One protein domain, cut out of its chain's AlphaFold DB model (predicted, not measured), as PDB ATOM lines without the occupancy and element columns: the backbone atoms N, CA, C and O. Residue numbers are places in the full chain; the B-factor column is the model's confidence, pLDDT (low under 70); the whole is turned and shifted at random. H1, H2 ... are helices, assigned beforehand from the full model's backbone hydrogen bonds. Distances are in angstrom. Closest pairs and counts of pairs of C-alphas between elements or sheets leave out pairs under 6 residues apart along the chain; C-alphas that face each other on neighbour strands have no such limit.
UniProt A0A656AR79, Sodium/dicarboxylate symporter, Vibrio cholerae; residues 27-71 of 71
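Overview. This is residues 27 to 71 of the 71 residues of the protein "Sodium/dicarboxylate symporter" of Vibrio cholerae (UniProt A0A656AR79). Look for a helical hairpin: the long helix H1, a tight turn, and the shorter helix H2 folding back beside it. The two come near each other towards the turn, while residues 27 to 39 and 66 to 71 stand free at the other end. The printed part has 45 residues with two named helices, H1 then H2, and no named strand, an all-helix class. It is loose, with a radius of gyration of the C-alphas of 12.3 A, and flat, spanning 37 by 22 by 9 A.

Along the chain. Find C-alpha 29 at (10.606, -30.477, -29.231); from there H1, residues 29 to 51, runs 32.5 A to C-alpha 51 at (8.212, -23.407, -60.854). H2, residues 56 to 69, runs 20.3 A and ends at C-alpha 69 at (4.399, -35.734, -43.280).

Arrangement. H1 and H2 form a helical hairpin and run opposite ways at a shallow tilt of 10 degrees. They touch through residues 44 to 51 of H1 and 58 to 62 of H2 alone; their closest C-alphas, of Leu 47 and Ile 58, are 6.8 A apart. In both helices every O i to N i+4 pair is within hydrogen-bond range.

Size, cuts and confidence. The C-alphas farthest apart, of Thr 28 and Gly 54, are 37.6 A apart. The printed part has no cut, and the link from H1 to H2 is tight. Model confidence is under 70 at residues 27, 53 to 54 and 71.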
ATOM      1  N   ALA A  27      17.690 -29.086 -28.677       66.25
ATOM      2  CA  ALA A  27      16.587 -28.145 -28.862       66.25
ATOM      3  C   ALA A  27      15.278 -28.745 -28.313       66.25
ATOM      4  O   ALA A  27      15.019 -29.932 -28.494       66.25
ATOM      5  N   THR A  28      14.444 -27.932 -27.658       79.69
ATOM      6  CA  THR A  28      13.121 -28.380 -27.199       79.69
ATOM      7  C   THR A  28      12.277 -28.843 -28.391       79.69
ATOM      8  O   THR A  28      12.329 -28.233 -29.463       79.69
ATOM      9  N   LEU A  29      11.484 -29.904 -28.199       78.75
ATOM     10  CA  LEU A  29      10.606 -30.477 -29.231       78.75
ATOM     11  C   LEU A  29       9.758 -29.400 -29.928       78.75
ATOM     12  O   LEU A  29       9.750 -29.327 -31.153       78.75
ATOM     13  N   SER A  30       9.148 -28.476 -29.172       85.00
ATOM     14  CA  SER A  30       8.378 -27.365 -29.758       85.00
ATOM     15  C   SER A  30       9.192 -26.489 -30.703       85.00
ATOM     16  O   SER A  30       8.683 -26.061 -31.736       85.00
ATOM     17  N   ARG A  31      10.458 -26.207 -30.382       83.44
ATOM     18  CA  ARG A  31      11.302 -25.354 -31.223       83.44
ATOM     19  C   ARG A  31      11.689 -26.074 -32.513       83.44
ATOM     20  O   ARG A  31      11.734 -25.443 -33.561       83.44
ATOM     21  N   GLN A  32      11.925 -27.383 -32.451       83.12
ATOM     22  CA  GLN A  32      12.201 -28.212 -33.629       83.12
ATOM     23  C   GLN A  32      10.992 -28.301 -34.557       83.12
ATOM     24  O   GLN A  32      11.145 -28.115 -35.761       83.12
ATOM     25  N   VAL A  33       9.798 -28.520 -34.000       85.44
ATOM     26  CA  VAL A  33       8.547 -28.524 -34.769       85.44
ATOM     27  C   VAL A  33       8.326 -27.164 -35.425       85.44
ATOM     28  O   VAL A  33       8.040 -27.103 -36.616       85.44
ATOM     29  N   LEU A  34       8.539 -26.067 -34.690       89.62
ATOM     30  CA  LEU A  34       8.397 -24.718 -35.235       89.62
ATOM     31  C   LEU A  34       9.405 -24.443 -36.362       89.62
ATOM     32  O   LEU A  34       9.026 -23.891 -37.390       89.62
ATOM     33  N   PHE A  35      10.662 -24.878 -36.225       89.25
ATOM     34  CA  PHE A  35      11.640 -24.796 -37.316       89.25
ATOM     35  C   PHE A  35      11.242 -25.648 -38.523       89.25
ATOM     36  O   PHE A  35      11.357 -25.174 -39.650       89.25
ATOM     37  N   GLY A  36      10.759 -26.872 -38.303       87.75
ATOM     38  CA  GLY A  36      10.266 -27.743 -39.367       87.75
ATOM     39  C   GLY A  36       9.087 -27.126 -40.116       87.75
ATOM     40  O   GLY A  36       9.077 -27.131 -41.343       87.75
ATOM     41  N   LEU A  37       8.149 -26.512 -39.390       90.06
ATOM     42  CA  LEU A  37       7.013 -25.803 -39.967       90.06
ATOM     43  C   LEU A  37       7.473 -24.598 -40.794       90.06
ATOM     44  O   LEU A  37       7.109 -24.488 -41.957       90.06
ATOM     45  N   VAL A  38       8.313 -23.725 -40.230       92.19
ATOM     46  CA  VAL A  38       8.813 -22.528 -40.929       92.19
ATOM     47  C   VAL A  38       9.592 -22.909 -42.190       92.19
ATOM     48  O   VAL A  38       9.345 -22.342 -43.252       92.19
ATOM     49  N   LEU A  39      10.500 -23.886 -42.099       90.88
ATOM     50  CA  LEU A  39      11.280 -24.362 -43.244       90.88
ATOM     51  C   LEU A  39      10.393 -25.044 -44.292       90.88
ATOM     52  O   LEU A  39      10.556 -24.783 -45.480       90.88
ATOM     53  N   GLY A  40       9.440 -25.877 -43.868       89.25
ATOM     54  CA  GLY A  40       8.504 -26.562 -44.759       89.25
ATOM     55  C   GLY A  40       7.581 -25.591 -45.495       89.25
ATOM     56  O   GLY A  40       7.428 -25.691 -46.712       89.25
ATOM     57  N   SER A  41       7.026 -24.601 -44.793       91.19
ATOM     58  CA  SER A  41       6.208 -23.546 -45.398       91.19
ATOM     59  C   SER A  41       7.021 -22.681 -46.361       91.19
ATOM     60  O   SER A  41       6.566 -22.427 -47.474       91.19
ATOM     61  N   ALA A  42       8.240 -22.278 -45.984       92.56
ATOM     62  CA  ALA A  42       9.125 -21.518 -46.866       92.56
ATOM     63  C   ALA A  42       9.502 -22.314 -48.125       92.56
ATOM     64  O   ALA A  42       9.485 -21.766 -49.225       92.56
ATOM     65  N   PHE A  43       9.782 -23.613 -47.987       90.44
ATOM     66  CA  PHE A  43      10.061 -24.505 -49.111       90.44
ATOM     67  C   PHE A  43       8.853 -24.659 -50.044       90.44
ATOM     68  O   PHE A  43       8.996 -24.528 -51.258       90.44
ATOM     69  N   GLY A  44       7.656 -24.880 -49.494       87.19
ATOM     70  CA  GLY A  44       6.423 -24.990 -50.276       87.19
ATOM     71  C   GLY A  44       6.085 -23.711 -51.050       87.19
ATOM     72  O   GLY A  44       5.654 -23.791 -52.199       87.19
ATOM     73  N   LEU A  45       6.333 -22.540 -50.455       89.19
ATOM     74  CA  LEU A  45       6.186 -21.245 -51.128       89.19
ATOM     75  C   LEU A  45       7.253 -21.043 -52.208       89.19
ATOM     76  O   LEU A  45       6.925 -20.660 -53.328       89.19
ATOM     77  N   ALA A  46       8.520 -21.344 -51.909       88.88
ATOM     78  CA  ALA A  46       9.607 -21.242 -52.878       88.88
ATOM     79  C   ALA A  46       9.363 -22.138 -54.101       88.88
ATOM     80  O   ALA A  46       9.612 -21.715 -55.226       88.88
ATOM     81  N   LEU A  47       8.812 -23.340 -53.904       86.75
ATOM     82  CA  LEU A  47       8.400 -24.220 -54.997       86.75
ATOM     83  C   LEU A  47       7.367 -23.564 -55.915       86.75
ATOM     84  O   LEU A  47       7.528 -23.606 -57.133       86.75
ATOM     85  N   GLN A  48       6.329 -22.951 -55.345       84.75
ATOM     86  CA  GLN A  48       5.281 -22.278 -56.120       84.75
ATOM     87  C   GLN A  48       5.829 -21.065 -56.886       84.75
ATOM     88  O   GLN A  48       5.487 -20.873 -58.050       84.75
ATOM     89  N   VAL A  49       6.736 -20.297 -56.271       85.94
ATOM     90  CA  VAL A  49       7.359 -19.114 -56.889       85.94
ATOM     91  C   VAL A  49       8.343 -19.489 -58.001       85.94
ATOM     92  O   VAL A  49       8.357 -18.838 -59.041       85.94
ATOM     93  N   VAL A  50       9.173 -20.521 -57.809       84.88
ATOM     94  CA  VAL A  50      10.232 -20.890 -58.767       84.88
ATOM     95  C   VAL A  50       9.686 -21.659 -59.968       84.88
ATOM     96  O   VAL A  50      10.131 -21.423 -61.088       84.88
ATOM     97  N   LEU A  51       8.751 -22.591 -59.760       81.94
ATOM     98  CA  LEU A  51       8.212 -23.407 -60.854       81.94
ATOM     99  C   LEU A  51       7.030 -22.745 -61.578       81.94
ATOM    100  O   LEU A  51       6.712 -23.156 -62.694       81.94
ATOM    101  N   GLY A  52       6.396 -21.740 -60.967       74.62
ATOM    102  CA  GLY A  52       5.177 -21.118 -61.474       74.62
ATOM    103  C   GLY A  52       3.918 -21.938 -61.171       74.62
ATOM    104  O   GLY A  52       3.935 -23.173 -61.120       74.62
ATOM    105  N   GLU A  53       2.803 -21.241 -60.950       66.00
ATOM    106  CA  GLU A  53       1.513 -21.860 -60.640       66.00
ATOM    107  C   GLU A  53       1.075 -22.825 -61.757       66.00
ATOM    108  O   GLU A  53       1.083 -22.487 -62.939       66.00
ATOM    109  N   GLY A  54       0.692 -24.050 -61.382       68.62
ATOM    110  CA  GLY A  54       0.189 -25.065 -62.317       68.62
ATOM    111  C   GLY A  54       1.242 -26.002 -62.917       68.62
ATOM    112  O   GLY A  54       0.881 -26.892 -63.688       68.62
ATOM    113  N   HIS A  55       2.524 -25.879 -62.553       77.81
ATOM    114  CA  HIS A  55       3.531 -26.820 -63.040       77.81
ATOM    115  C   HIS A  55       3.281 -28.237 -62.466       77.81
ATOM    116  O   HIS A  55       3.238 -28.402 -61.242       77.81
ATOM    117  N   PRO A  56       3.189 -29.295 -63.300       80.31
ATOM    118  CA  PRO A  56       2.834 -30.652 -62.853       80.31
ATOM    119  C   PRO A  56       3.819 -31.228 -61.824       80.31
ATOM    120  O   PRO A  56       3.454 -32.034 -60.970       80.31
ATOM    121  N   ALA A  57       5.070 -30.760 -61.853       82.56
ATOM    122  CA  ALA A  57       6.078 -31.129 -60.862       82.56
ATOM    123  C   ALA A  57       5.757 -30.638 -59.431       82.56
ATOM    124  O   ALA A  57       6.186 -31.265 -58.465       82.56
ATOM    125  N   ILE A  58       4.986 -29.558 -59.253       84.25
ATOM    126  CA  ILE A  58       4.608 -29.080 -57.914       84.25
ATOM    127  C   ILE A  58       3.696 -30.106 -57.238       84.25
ATOM    128  O   ILE A  58       3.990 -30.538 -56.128       84.25
ATOM    129  N   GLN A  59       2.631 -30.541 -57.921       84.69
ATOM    130  CA  GLN A  59       1.704 -31.546 -57.388       84.69
ATOM    131  C   GLN A  59       2.405 -32.869 -57.072       84.69
ATOM    132  O   GLN A  59       2.195 -33.431 -55.998       84.69
ATOM    133  N   GLU A  60       3.267 -33.343 -57.975       87.12
ATOM    134  CA  GLU A  60       4.030 -34.575 -57.760       87.12
ATOM    135  C   GLU A  60       4.971 -34.427 -56.544       87.12
ATOM    136  O   GLU A  60       4.975 -35.292 -55.672       87.12
ATOM    137  N   THR A  61       5.682 -33.301 -56.395       87.00
ATOM    138  CA  THR A  61       6.543 -33.047 -55.220       87.00
ATOM    139  C   THR A  61       5.739 -32.975 -53.920       87.00
ATOM    140  O   THR A  61       6.117 -33.597 -52.929       87.00
ATOM    141  N   LEU A  62       4.620 -32.244 -53.908       86.12
ATOM    142  CA  LEU A  62       3.768 -32.103 -52.724       86.12
ATOM    143  C   LEU A  62       3.156 -33.438 -52.293       86.12
ATOM    144  O   LEU A  62       3.063 -33.692 -51.096       86.12
ATOM    145  N   SER A  63       2.792 -34.307 -53.242       88.50
ATOM    146  CA  SER A  63       2.317 -35.663 -52.942       88.50
ATOM    147  C   SER A  63       3.374 -36.471 -52.185       88.50
ATOM    148  O   SER A  63       3.064 -37.052 -51.147       88.50
ATOM    149  N   TRP A  64       4.631 -36.444 -52.635       89.00
ATOM    150  CA  TRP A  64       5.729 -37.117 -51.936       89.00
ATOM    151  C   TRP A  64       6.005 -36.527 -50.550       89.00
ATOM    152  O   TRP A  64       6.167 -37.272 -49.584       89.00
ATOM    153  N   VAL A  65       6.020 -35.198 -50.429       87.38
ATOM    154  CA  VAL A  65       6.200 -34.515 -49.137       87.38
ATOM    155  C   VAL A  65       5.072 -34.875 -48.163       87.38
ATOM    156  O   VAL A  65       5.332 -35.113 -46.986       87.38
ATOM    157  N   ALA A  66       3.828 -34.975 -48.641       87.06
ATOM    158  CA  ALA A  66       2.676 -35.339 -47.820       87.06
ATOM    159  C   ALA A  66       2.741 -36.782 -47.297       87.06
ATOM    160  O   ALA A  66       2.279 -37.034 -46.185       87.06
ATOM    161  N   ILE A  67       3.327 -37.714 -48.058       87.88
ATOM    162  CA  ILE A  67       3.570 -39.091 -47.593       87.88
ATOM    163  C   ILE A  67       4.540 -39.081 -46.407       87.88
ATOM    164  O   ILE A  67       4.294 -39.753 -45.413       87.88
ATOM    165  N   VAL A  68       5.605 -38.277 -46.478       85.06
ATOM    166  CA  VAL A  68       6.571 -38.128 -45.376       85.06
ATOM    167  C   VAL A  68       5.935 -37.456 -44.156       85.06
ATOM    168  O   VAL A  68       6.240 -37.827 -43.030       85.06
ATOM    169  N   GLY A  69       5.057 -36.471 -44.364       78.19
ATOM    170  CA  GLY A  69       4.399 -35.734 -43.280       78.19
ATOM    171  C   GLY A  69       3.245 -36.469 -42.586       78.19
ATOM    172  O   GLY A  69       2.896 -36.096 -41.471       78.19
ATOM    173  N   ASN A  70       2.647 -37.480 -43.227       80.06
ATOM    174  CA  ASN A  70       1.609 -38.335 -42.629       80.06
ATOM    175  C   ASN A  70       2.165 -39.621 -41.989       80.06
ATOM    176  O   ASN A  70       1.380 -40.389 -41.432       80.06
ATOM    177  N   GLY A  71       3.468 -39.883 -42.134       60.97
ATOM    178  CA  GLY A  71       4.142 -41.081 -41.622       60.97
ATOM    179  C   GLY A  71       4.510 -41.018 -40.147       60.97
ATOM    180  O   GLY A  71       4.608 -39.900 -39.593       60.97
TER     181      GLY A  71